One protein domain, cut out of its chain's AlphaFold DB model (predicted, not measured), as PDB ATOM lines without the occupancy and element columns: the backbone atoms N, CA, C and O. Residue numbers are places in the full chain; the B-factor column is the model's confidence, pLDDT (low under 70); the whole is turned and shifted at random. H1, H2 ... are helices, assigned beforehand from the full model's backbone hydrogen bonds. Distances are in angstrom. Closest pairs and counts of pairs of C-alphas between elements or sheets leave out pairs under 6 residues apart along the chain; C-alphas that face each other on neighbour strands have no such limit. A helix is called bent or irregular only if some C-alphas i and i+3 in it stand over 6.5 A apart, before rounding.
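Overview. This is residues 353 to 439 of the 556 residues of an uncharacterized protein of Olsenella profusa F0195 (UniProt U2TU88). A long helical hairpin, H4 folding back along H3, with a small head, short helices H1 and H2, set off beyond the start of H3. The printed part has 87 residues with four named helices, in the order H1, H2, H3, H4, and no named strand: all helix. It is an extended rod, radius of gyration of the C-alphas 20.7 A, spanning 65 by 22 by 15 A.

Along the chain. H3, residues 378 to 406, runs 41.0 A from C-alpha 378 at (22.330, -7.599, -14.539); it is irregular, C-alphas 380 and 383 being 8.9 A apart, with a kink of 34 degrees near residue 385. H4, residues 417 to 436, 27.9 A, ends at (26.219, -2.501, -8.894). H1 is residues 359 to 362, H2 367 to 370.

Arrangement. H3 and H4, a hairpin, touch, closest at the C-alphas of Ala 389 and Gly 432, 3.9 A. They run opposite ways at a shallow tilt of 33 degrees, only just short of steep. H1 and H2 only just touch, only at the corner, with 3 pairs of C-alphas within 8 A, closest Thr 361 and Ala 369, 6.2 A. Both are apart from H3 and H4. Every O i to N i+4 pair is within hydrogen-bond range in H4, 21 of 25 in H3; H1 and H2 are too short for one.

Size, cuts and confidence. The farthest C-alphas, Asp 357 and His 409, are 65.9 A apart. The printed part has no cut and no long link. Residues 353, 374, 376 to 383 and 438 to 439 have pLDDT under 70.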
ATOM      1  N   GLY A 353      25.581 -13.519 -30.224       66.31
ATOM      2  CA  GLY A 353      24.517 -13.875 -31.163       66.31
ATOM      3  C   GLY A 353      23.249 -14.308 -30.427       66.31
ATOM      4  O   GLY A 353      23.332 -14.959 -29.388       66.31
ATOM      5  N   GLY A 354      22.080 -13.955 -30.968       77.50
ATOM      6  CA  GLY A 354      20.806 -14.506 -30.502       77.50
ATOM      7  C   GLY A 354      20.696 -15.998 -30.816       77.50
ATOM      8  O   GLY A 354      21.267 -16.471 -31.800       77.50
ATOM      9  N   ALA A 355      19.960 -16.732 -29.987       79.56
ATOM     10  CA  ALA A 355      19.787 -18.170 -30.131       79.56
ATOM     11  C   ALA A 355      18.688 -18.480 -31.178       79.56
ATOM     12  O   ALA A 355      17.608 -17.881 -31.103       79.56
ATOM     13  N   PRO A 356      18.917 -19.382 -32.160       78.75
ATOM     14  CA  PRO A 356      17.953 -19.639 -33.238       78.75
ATOM     15  C   PRO A 356      16.591 -20.177 -32.772       78.75
ATOM     16  O   PRO A 356      15.581 -19.906 -33.415       78.75
ATOM     17  N   ASP A 357      16.542 -20.881 -31.635       85.56
ATOM     18  CA  ASP A 357      15.309 -21.369 -30.996       85.56
ATOM     19  C   ASP A 357      14.428 -20.235 -30.433       85.56
ATOM     20  O   ASP A 357      13.256 -20.444 -30.114       85.56
ATOM     21  N   ARG A 358      14.978 -19.021 -30.296       78.62
ATOM     22  CA  ARG A 358      14.330 -17.870 -29.656       78.62
ATOM     23  C   ARG A 358      14.415 -16.640 -30.556       78.62
ATOM     24  O   ARG A 358      15.270 -15.779 -30.326       78.62
ATOM     25  N   PRO A 359      13.495 -16.473 -31.527       78.00
ATOM     26  CA  PRO A 359      13.556 -15.376 -32.496       78.00
ATOM     27  C   PRO A 359      13.538 -13.976 -31.858       78.00
ATOM     28  O   PRO A 359      14.102 -13.038 -32.415       78.00
ATOM     29  N   HIS A 360      12.985 -13.830 -30.648       77.50
ATOM     30  CA  HIS A 360      13.047 -12.586 -29.872       77.50
ATOM     31  C   HIS A 360      14.473 -12.195 -29.425       77.50
ATOM     32  O   HIS A 360      14.728 -11.016 -29.199       77.50
ATOM     33  N   THR A 361      15.416 -13.143 -29.340       76.25
ATOM     34  CA  THR A 361      16.830 -12.876 -28.998       76.25
ATOM     35  C   THR A 361      17.697 -12.504 -30.205       76.25
ATOM     36  O   THR A 361      18.777 -11.947 -30.029       76.25
ATOM     37  N   LEU A 362      17.235 -12.760 -31.438       84.00
ATOM     38  CA  LEU A 362      17.959 -12.384 -32.662       84.00
ATOM     39  C   LEU A 362      18.051 -10.857 -32.834       84.00
ATOM     40  O   LEU A 362      19.005 -10.348 -33.431       84.00
ATOM     41  N   ASN A 363      17.095 -10.110 -32.272       84.19
ATOM     42  CA  ASN A 363      17.151  -8.655 -32.227       84.19
ATOM     43  C   ASN A 363      18.169  -8.177 -31.174       84.19
ATOM     44  O   ASN A 363      17.832  -7.945 -30.015       84.19
ATOM     45  N   ARG A 364      19.407  -7.932 -31.615       76.75
ATOM     46  CA  ARG A 364      20.523  -7.414 -30.795       76.75
ATOM     47  C   ARG A 364      20.349  -5.982 -30.243       76.75
ATOM     48  O   ARG A 364      21.306  -5.429 -29.707       76.75
ATOM     49  N   TYR A 365      19.164  -5.388 -30.404       77.12
ATOM     50  CA  TYR A 365      18.758  -4.098 -29.835       77.12
ATOM     51  C   TYR A 365      17.612  -4.230 -28.808       77.12
ATOM     52  O   TYR A 365      17.198  -3.226 -28.231       77.12
ATOM     53  N   ALA A 366      17.079  -5.442 -28.588       78.25
ATOM     54  CA  ALA A 366      15.948  -5.695 -27.697       78.25
ATOM     55  C   ALA A 366      16.368  -5.696 -26.217       78.25
ATOM     56  O   ALA A 366      16.856  -6.699 -25.690       78.25
ATOM     57  N   TYR A 367      16.126  -4.581 -25.524       73.94
ATOM     58  CA  TYR A 367      16.323  -4.489 -24.078       73.94
ATOM     59  C   TYR A 367      15.467  -5.531 -23.336       73.94
ATOM     60  O   TYR A 367      14.285  -5.702 -23.645       73.94
ATOM     61  N   ALA A 368      16.062  -6.231 -22.362       80.81
ATOM     62  CA  ALA A 368      15.391  -7.224 -21.513       80.81
ATOM     63  C   ALA A 368      14.561  -8.281 -22.285       80.81
ATOM     64  O   ALA A 368      13.473  -8.664 -21.850       80.81
ATOM     65  N   ALA A 369      15.037  -8.720 -23.460       79.50
ATOM     66  CA  ALA A 369      14.315  -9.631 -24.363       79.50
ATOM     67  C   ALA A 369      12.880  -9.156 -24.705       79.50
ATOM     68  O   ALA A 369      11.953  -9.960 -24.825       79.50
ATOM     69  N   SER A 370      12.696  -7.836 -24.827       83.75
ATOM     70  CA  SER A 370      11.410  -7.146 -25.019       83.75
ATOM     71  C   SER A 370      10.399  -7.310 -23.870       83.75
ATOM     72  O   SER A 370       9.219  -7.015 -24.051       83.75
ATOM     73  N   ASN A 371      10.828  -7.746 -22.679       81.88
ATOM     74  CA  ASN A 371       9.968  -7.901 -21.500       81.88
ATOM     75  C   ASN A 371      10.628  -7.326 -20.221       81.88
ATOM     76  O   ASN A 371      11.039  -8.080 -19.332       81.88
ATOM     77  N   PRO A 372      10.710  -5.985 -20.098       76.19
ATOM     78  CA  PRO A 372      11.358  -5.308 -18.971       76.19
ATOM     79  C   PRO A 372      10.582  -5.395 -17.646       76.19
ATOM     80  O   PRO A 372      11.104  -4.998 -16.609       76.19
ATOM     81  N   THR A 373       9.339  -5.892 -17.652       73.25
ATOM     82  CA  THR A 373       8.561  -6.162 -16.429       73.25
ATOM     83  C   THR A 373       8.831  -7.546 -15.839       73.25
ATOM     84  O   THR A 373       8.529  -7.761 -14.667       73.25
ATOM     85  N   ARG A 374       9.399  -8.481 -16.615       69.94
ATOM     86  CA  ARG A 374       9.764  -9.832 -16.151       69.94
ATOM     87  C   ARG A 374      11.271 -10.063 -16.064       69.94
ATOM     88  O   ARG A 374      11.694 -10.895 -15.264       69.94
ATOM     89  N   TYR A 375      12.068  -9.354 -16.860       70.19
ATOM     90  CA  TYR A 375      13.519  -9.512 -16.899       70.19
ATOM     91  C   TYR A 375      14.234  -8.184 -16.642       70.19
ATOM     92  O   TYR A 375      13.927  -7.158 -17.243       70.19
ATOM     93  N   PHE A 376      15.229  -8.240 -15.766       67.44
ATOM     94  CA  PHE A 376      16.234  -7.207 -15.549       67.44
ATOM     95  C   PHE A 376      17.563  -7.774 -16.054       67.44
ATOM     96  O   PHE A 376      17.854  -8.930 -15.760       67.44
ATOM     97  N   ASP A 377      18.339  -7.008 -16.824       62.75
ATOM     98  CA  ASP A 377      19.649  -7.430 -17.340       62.75
ATOM     99  C   ASP A 377      20.757  -7.019 -16.349       62.75
ATOM    100  O   ASP A 377      21.150  -5.849 -16.337       62.75
ATOM    101  N   PRO A 378      21.289  -7.935 -15.512       55.75
ATOM    102  CA  PRO A 378      22.330  -7.599 -14.539       55.75
ATOM    103  C   PRO A 378      23.709  -7.495 -15.210       55.75
ATOM    104  O   PRO A 378      24.648  -6.929 -14.655       55.75
ATOM    105  N   THR A 379      23.837  -8.042 -16.420       53.16
ATOM    106  CA  THR A 379      25.052  -8.050 -17.240       53.16
ATOM    107  C   THR A 379      25.283  -6.739 -17.992       53.16
ATOM    108  O   THR A 379      26.346  -6.573 -18.591       53.16
ATOM    109  N   GLY A 380      24.365  -5.771 -17.877       52.34
ATOM    110  CA  GLY A 380      24.488  -4.420 -18.433       52.34
ATOM    111  C   GLY A 380      25.732  -3.628 -17.995       52.34
ATOM    112  O   GLY A 380      26.036  -2.607 -18.610       52.34
ATOM    113  N   GLY A 381      26.494  -4.088 -16.991       50.97
ATOM    114  CA  GLY A 381      27.800  -3.497 -16.697       50.97
ATOM    115  C   GLY A 381      28.612  -4.116 -15.557       50.97
ATOM    116  O   GLY A 381      28.846  -3.441 -14.559       50.97
ATOM    117  N   PHE A 382      29.184  -5.314 -15.741       55.50
ATOM    118  CA  PHE A 382      30.293  -5.786 -14.882       55.50
ATOM    119  C   PHE A 382      31.428  -4.741 -14.719       55.50
ATOM    120  O   PHE A 382      31.912  -4.563 -13.600       55.50
ATOM    121  N   PRO A 383      31.811  -3.971 -15.765       65.38
ATOM    122  CA  PRO A 383      32.756  -2.863 -15.620       65.38
ATOM    123  C   PRO A 383      32.332  -1.765 -14.636       65.38
ATOM    124  O   PRO A 383      33.212  -1.101 -14.103       65.38
ATOM    125  N   LEU A 384      31.036  -1.562 -14.358       73.94
ATOM    126  CA  LEU A 384      30.592  -0.566 -13.372       73.94
ATOM    127  C   LEU A 384      30.820  -1.049 -11.935       73.94
ATOM    128  O   LEU A 384      31.230  -0.262 -11.087       73.94
ATOM    129  N   ALA A 385      30.624  -2.345 -11.677       73.56
ATOM    130  CA  ALA A 385      30.973  -2.969 -10.402       73.56
ATOM    131  C   ALA A 385      32.493  -2.935 -10.164       73.56
ATOM    132  O   ALA A 385      32.940  -2.552  -9.088       73.56
ATOM    133  N   VAL A 386      33.293  -3.257 -11.187       79.56
ATOM    134  CA  VAL A 386      34.765  -3.215 -11.100       79.56
ATOM    135  C   VAL A 386      35.285  -1.779 -10.967       79.56
ATOM    136  O   VAL A 386      36.140  -1.526 -10.126       79.56
ATOM    137  N   ALA A 387      34.749  -0.815 -11.722       79.69
ATOM    138  CA  ALA A 387      35.123   0.596 -11.586       79.69
ATOM    139  C   ALA A 387      34.697   1.179 -10.230       79.69
ATOM    140  O   ALA A 387      35.458   1.933  -9.627       79.69
ATOM    141  N   GLY A 388      33.519   0.797  -9.725       83.50
ATOM    142  CA  GLY A 388      33.074   1.136  -8.378       83.50
ATOM    143  C   GLY A 388      34.004   0.564  -7.308       83.50
ATOM    144  O   GLY A 388      34.392   1.289  -6.397       83.50
ATOM    145  N   ALA A 389      34.424  -0.697  -7.444       85.31
ATOM    146  CA  ALA A 389      35.362  -1.334  -6.524       85.31
ATOM    147  C   ALA A 389      36.758  -0.694  -6.564       85.31
ATOM    148  O   ALA A 389      37.334  -0.418  -5.518       85.31
ATOM    149  N   LEU A 390      37.285  -0.385  -7.752       87.94
ATOM    150  CA  LEU A 390      38.562   0.322  -7.892       87.94
ATOM    151  C   LEU A 390      38.501   1.723  -7.268       87.94
ATOM    152  O   LEU A 390      39.370   2.073  -6.475       87.94
ATOM    153  N   ALA A 391      37.452   2.500  -7.557       85.69
ATOM    154  CA  ALA A 391      37.267   3.823  -6.965       85.69
ATOM    155  C   ALA A 391      37.126   3.746  -5.436       85.69
ATOM    156  O   ALA A 391      37.858   4.419  -4.714       85.69
ATOM    157  N   GLY A 392      36.231   2.888  -4.935       85.69
ATOM    158  CA  GLY A 392      36.012   2.703  -3.500       85.69
ATOM    159  C   GLY A 392      37.259   2.218  -2.762       85.69
ATOM    160  O   GLY A 392      37.506   2.665  -1.646       85.69
ATOM    161  N   GLY A 393      38.074   1.362  -3.384       88.38
ATOM    162  CA  GLY A 393      39.329   0.896  -2.799       88.38
ATOM    163  C   GLY A 393      40.409   1.972  -2.737       88.38
ATOM    164  O   GLY A 393      41.081   2.095  -1.716       88.38
ATOM    165  N   ILE A 394      40.525   2.810  -3.773       89.12
ATOM    166  CA  ILE A 394      41.428   3.972  -3.763       89.12
ATOM    167  C   ILE A 394      41.003   4.971  -2.676       89.12
ATOM    168  O   ILE A 394      41.850   5.417  -1.905       89.12
ATOM    169  N   PHE A 395      39.705   5.270  -2.546       87.06
ATOM    170  CA  PHE A 395      39.205   6.135  -1.469       87.06
ATOM    171  C   PHE A 395      39.409   5.518  -0.074       87.06
ATOM    172  O   PHE A 395      39.866   6.211   0.829       87.06
ATOM    173  N   GLY A 396      39.128   4.223   0.108       82.88
ATOM    174  CA  GLY A 396      39.307   3.532   1.391       82.88
ATOM    175  C   GLY A 396      40.766   3.491   1.856       82.88
ATOM    176  O   GLY A 396      41.047   3.774   3.018       82.88
ATOM    177  N   ALA A 397      41.699   3.207   0.941       84.81
ATOM    178  CA  ALA A 397      43.132   3.261   1.223       84.81
ATOM    179  C   ALA A 397      43.616   4.700   1.483       84.81
ATOM    180  O   ALA A 397      44.353   4.933   2.438       84.81
ATOM    181  N   GLY A 398      43.173   5.669   0.673       84.94
ATOM    182  CA  GLY A 398      43.568   7.074   0.796       84.94
ATOM    183  C   GLY A 398      43.118   7.733   2.103       84.94
ATOM    184  O   GLY A 398      43.878   8.502   2.682       84.94
ATOM    185  N   ILE A 399      41.923   7.398   2.604       84.62
ATOM    186  CA  ILE A 399      41.427   7.899   3.898       84.62
ATOM    187  C   ILE A 399      42.256   7.332   5.061       84.62
ATOM    188  O   ILE A 399      42.636   8.086   5.953       84.62
ATOM    189  N   GLU A 400      42.575   6.033   5.056       84.44
ATOM    190  CA  GLU A 400      43.376   5.428   6.133       84.44
ATOM    191  C   GLU A 400      44.826   5.937   6.115       84.44
ATOM    192  O   GLU A 400      45.349   6.302   7.165       84.44
ATOM    193  N   ALA A 401      45.442   6.054   4.931       81.44
ATOM    194  CA  ALA A 401      46.778   6.631   4.774       81.44
ATOM    195  C   ALA A 401      46.823   8.110   5.199       81.44
ATOM    196  O   ALA A 401      47.734   8.520   5.914       81.44
ATOM    197  N   GLY A 402      45.815   8.902   4.814       78.56
ATOM    198  CA  GLY A 402      45.684  10.293   5.246       78.56
ATOM    199  C   GLY A 402      45.516  10.426   6.760       78.56
ATOM    200  O   GLY A 402      46.108  11.319   7.358       78.56
ATOM    201  N   LYS A 403      44.776   9.514   7.402       82.25
ATOM    202  CA  LYS A 403      44.608   9.497   8.860       82.25
ATOM    203  C   LYS A 403      45.909   9.148   9.591       82.25
ATOM    204  O   LYS A 403      46.258   9.856  10.531       82.25
ATOM    205  N   GLU A 404      46.647   8.122   9.154       78.50
ATOM    206  CA  GLU A 404      47.943   7.791   9.774       78.50
ATOM    207  C   GLU A 404      48.948   8.954   9.642       78.50
ATOM    208  O   GLU A 404      49.678   9.250  10.587       78.50
ATOM    209  N   LEU A 405      48.941   9.669   8.509       79.44
ATOM    210  CA  LEU A 405      49.858  10.784   8.255       79.44
ATOM    211  C   LEU A 405      49.472  12.087   8.994       79.44
ATOM    212  O   LEU A 405      50.348  12.773   9.520       79.44
ATOM    213  N   LEU A 406      48.181  12.454   9.027       74.00
ATOM    214  CA  LEU A 406      47.710  13.729   9.603       74.00
ATOM    215  C   LEU A 406      47.302  13.635  11.080       74.00
ATOM    216  O   LEU A 406      47.498  14.608  11.799       74.00
ATOM    217  N   VAL A 407      46.707  12.520  11.520       75.69
ATOM    218  CA  VAL A 407      46.114  12.384  12.868       75.69
ATOM    219  C   VAL A 407      47.036  11.612  13.802       75.69
ATOM    220  O   VAL A 407      47.310  12.067  14.906       75.69
ATOM    221  N   ASP A 408      47.566  10.474  13.345       75.25
ATOM    222  CA  ASP A 408      48.534   9.687  14.122       75.25
ATOM    223  C   ASP A 408      49.977  10.238  13.981       75.25
ATOM    224  O   ASP A 408      50.918   9.623  14.484       75.25
ATOM    225  N   HIS A 409      50.161  11.362  13.262       78.06
ATOM    226  CA  HIS A 409      51.440  12.016  12.913       78.06
ATOM    227  C   HIS A 409      52.567  11.045  12.510       78.06
ATOM    228  O   HIS A 409      53.752  11.285  12.759       78.06
ATOM    229  N   THR A 410      52.204   9.922  11.892       78.50
ATOM    230  CA  THR A 410      53.142   8.852  11.566       78.50
ATOM    231  C   THR A 410      53.948   9.267  10.332       78.50
ATOM    232  O   THR A 410      53.347   9.607   9.310       78.50
ATOM    233  N   PRO A 411      55.296   9.260  10.381       82.19
ATOM    234  CA  PRO A 411      56.105   9.605   9.217       82.19
ATOM    235  C   PRO A 411      55.829   8.618   8.070       82.19
ATOM    236  O   PRO A 411      55.542   7.447   8.337       82.19
ATOM    237  N   PRO A 412      55.942   9.044   6.797       75.25
ATOM    238  CA  PRO A 412      55.559   8.228   5.640       75.25
ATOM    239  C   PRO A 412      56.263   6.859   5.598       75.25
ATOM    240  O   PRO A 412      55.678   5.876   5.147       75.25
ATOM    241  N   ASP A 413      57.478   6.775   6.141       81.38
ATOM    242  CA  ASP A 413      58.290   5.554   6.207       81.38
ATOM    243  C   ASP A 413      57.792   4.516   7.235       81.38
ATOM    244  O   ASP A 413      58.232   3.366   7.216       81.38
ATOM    245  N   GLN A 414      56.876   4.897   8.138       84.44
ATOM    246  CA  GLN A 414      56.282   4.024   9.165       84.44
ATOM    247  C   GLN A 414      54.795   3.709   8.918       84.44
ATOM    248  O   GLN A 414      54.170   3.040   9.745       84.44
ATOM    249  N   LEU A 415      54.226   4.146   7.786       83.69
ATOM    250  CA  LEU A 415      52.837   3.860   7.412       83.69
ATOM    251  C   LEU A 415      52.540   2.356   7.423       83.69
ATOM    252  O   LEU A 415      53.280   1.537   6.864       83.69
ATOM    253  N   ASN A 416      51.411   1.974   8.018       86.44
ATOM    254  CA  ASN A 416      51.026   0.579   8.117       86.44
ATOM    255  C   ASN A 416      50.302   0.145   6.839       86.44
ATOM    256  O   ASN A 416      49.073   0.057   6.774       86.44
ATOM    257  N   TRP A 417      51.093  -0.202   5.822       87.38
ATOM    258  CA  TRP A 417      50.617  -0.735   4.541       87.38
ATOM    259  C   TRP A 417      49.613  -1.894   4.687       87.38
ATOM    260  O   TRP A 417      48.738  -2.046   3.839       87.38
ATOM    261  N   GLY A 418      49.671  -2.663   5.782       86.75
ATOM    262  CA  GLY A 418      48.673  -3.679   6.125       86.75
ATOM    263  C   GLY A 418      47.291  -3.102   6.463       86.75
ATOM    264  O   GLY A 418      46.289  -3.587   5.933       86.75
ATOM    265  N   LYS A 419      47.213  -2.044   7.289       84.06
ATOM    266  CA  LYS A 419      45.953  -1.319   7.559       84.06
ATOM    267  C   LYS A 419      45.426  -0.636   6.296       84.06
ATOM    268  O   LYS A 419      44.251  -0.795   5.968       84.06
ATOM    269  N   ILE A 420      46.299   0.066   5.570       85.44
ATOM    270  CA  ILE A 420      45.955   0.788   4.334       85.44
ATOM    271  C   ILE A 420      45.388  -0.185   3.289       85.44
ATOM    272  O   ILE A 420      44.331   0.073   2.712       85.44
ATOM    273  N   ALA A 421      46.016  -1.352   3.099       86.69
ATOM    274  CA  ALA A 421      45.509  -2.397   2.209       86.69
ATOM    275  C   ALA A 421      44.176  -2.994   2.695       86.69
ATOM    276  O   ALA A 421      43.263  -3.176   1.889       86.69
ATOM    277  N   ALA A 422      44.018  -3.255   3.998       82.31
ATOM    278  CA  ALA A 422      42.761  -3.760   4.558       82.31
ATOM    279  C   ALA A 422      41.595  -2.775   4.341       82.31
ATOM    280  O   ALA A 422      40.515  -3.185   3.907       82.31
ATOM    281  N   LYS A 423      41.825  -1.471   4.553       83.69
ATOM    282  CA  LYS A 423      40.841  -0.416   4.263       83.69
ATOM    283  C   LYS A 423      40.619  -0.186   2.770       83.69
ATOM    284  O   LYS A 423      39.490   0.095   2.371       83.69
ATOM    285  N   GLY A 424      41.627  -0.424   1.933       88.56
ATOM    286  CA  GLY A 424      41.460  -0.530   0.483       88.56
ATOM    287  C   GLY A 424      40.525  -1.674   0.070       88.56
ATOM    288  O   GLY A 424      39.655  -1.483  -0.774       88.56
ATOM    289  N   VAL A 425      40.621  -2.851   0.696       89.75
ATOM    290  CA  VAL A 425      39.716  -3.985   0.411       89.75
ATOM    291  C   VAL A 425      38.292  -3.713   0.911       89.75
ATOM    292  O   VAL A 425      37.332  -3.957   0.180       89.75
ATOM    293  N   GLU A 426      38.131  -3.156   2.114       81.25
ATOM    294  CA  GLU A 426      36.826  -2.750   2.668       81.25
ATOM    295  C   GLU A 426      36.144  -1.692   1.781       81.25
ATOM    296  O   GLU A 426      34.980  -1.840   1.386       81.25
ATOM    297  N   GLY A 427      36.901  -0.668   1.373       80.88
ATOM    298  CA  GLY A 427      36.473   0.337   0.405       80.88
ATOM    299  C   GLY A 427      36.108  -0.264  -0.956       80.88
ATOM    300  O   GLY A 427      35.096   0.125  -1.540       80.88
ATOM    301  N   ALA A 428      36.857  -1.257  -1.444       86.56
ATOM    302  CA  ALA A 428      36.590  -1.907  -2.726       86.56
ATOM    303  C   ALA A 428      35.317  -2.766  -2.721       86.56
ATOM    304  O   ALA A 428      34.546  -2.720  -3.680       86.56
ATOM    305  N   VAL A 429      35.029  -3.499  -1.640       81.50
ATOM    306  CA  VAL A 429      33.748  -4.219  -1.498       81.50
ATOM    307  C   VAL A 429      32.580  -3.225  -1.488       81.50
ATOM    308  O   VAL A 429      31.590  -3.406  -2.201       81.50
ATOM    309  N   THR A 430      32.725  -2.128  -0.744       80.69
ATOM    310  CA  THR A 430      31.686  -1.099  -0.575       80.69
ATOM    311  C   THR A 430      31.427  -0.337  -1.882       80.69
ATOM    312  O   THR A 430      30.281  -0.190  -2.314       80.69
ATOM    313  N   GLY A 431      32.495   0.071  -2.571       77.81
ATOM    314  CA  GLY A 431      32.446   0.688  -3.894       77.81
ATOM    315  C   GLY A 431      31.937  -0.258  -4.982       77.81
ATOM    316  O   GLY A 431      31.211   0.182  -5.871       77.81
ATOM    317  N   GLY A 432      32.235  -1.558  -4.907       80.31
ATOM    318  CA  GLY A 432      31.706  -2.563  -5.833       80.31
ATOM    319  C   GLY A 432      30.188  -2.709  -5.733       80.31
ATOM    320  O   GLY A 432      29.494  -2.707  -6.752       80.31
ATOM    321  N   ILE A 433      29.654  -2.732  -4.508       75.25
ATOM    322  CA  ILE A 433      28.206  -2.717  -4.246       75.25
ATOM    323  C   ILE A 433      27.580  -1.402  -4.744       75.25
ATOM    324  O   ILE A 433      26.549  -1.421  -5.417       75.25
ATOM    325  N   ALA A 434      28.227  -0.258  -4.503       75.44
ATOM    326  CA  ALA A 434      27.769   1.026  -5.031       75.44
ATOM    327  C   ALA A 434      27.775   1.066  -6.574       75.44
ATOM    328  O   ALA A 434      26.821   1.566  -7.175       75.44
ATOM    329  N   GLY A 435      28.783   0.466  -7.215       75.62
ATOM    330  CA  GLY A 435      28.878   0.285  -8.665       75.62
ATOM    331  C   GLY A 435      27.746  -0.574  -9.232       75.62
ATOM    332  O   GLY A 435      27.138  -0.198 -10.232       75.62
ATOM    333  N   LEU A 436      27.382  -1.667  -8.550       73.81
ATOM    334  CA  LEU A 436      26.219  -2.501  -8.894       73.81
ATOM    335  C   LEU A 436      24.877  -1.755  -8.767       73.81
ATOM    336  O   LEU A 436      23.938  -2.059  -9.497       73.81
ATOM    337  N   THR A 437      24.784  -0.756  -7.884       76.44
ATOM    338  CA  THR A 437      23.602   0.128  -7.755       76.44
ATOM    339  C   THR A 437      23.681   1.406  -8.610       76.44
ATOM    340  O   THR A 437      22.916   2.349  -8.396       76.44
ATOM    341  N   CYS A 438      24.616   1.465  -9.568       65.19
ATOM    342  CA  CYS A 438      24.877   2.626 -10.431       65.19
ATOM    343  C   CYS A 438      25.103   3.948  -9.667       65.19
ATOM    344  O   CYS A 438      24.794   5.026 -10.173       65.19
ATOM    345  N   GLY A 439      25.608   3.873  -8.430       58.00
ATOM    346  CA  GLY A 439      25.843   5.012  -7.542       58.00
ATOM    347  C   GLY A 439      24.585   5.725  -7.025       58.00
ATOM    348  O   GLY A 439      24.724   6.666  -6.249       58.00
TER     349      GLY A 439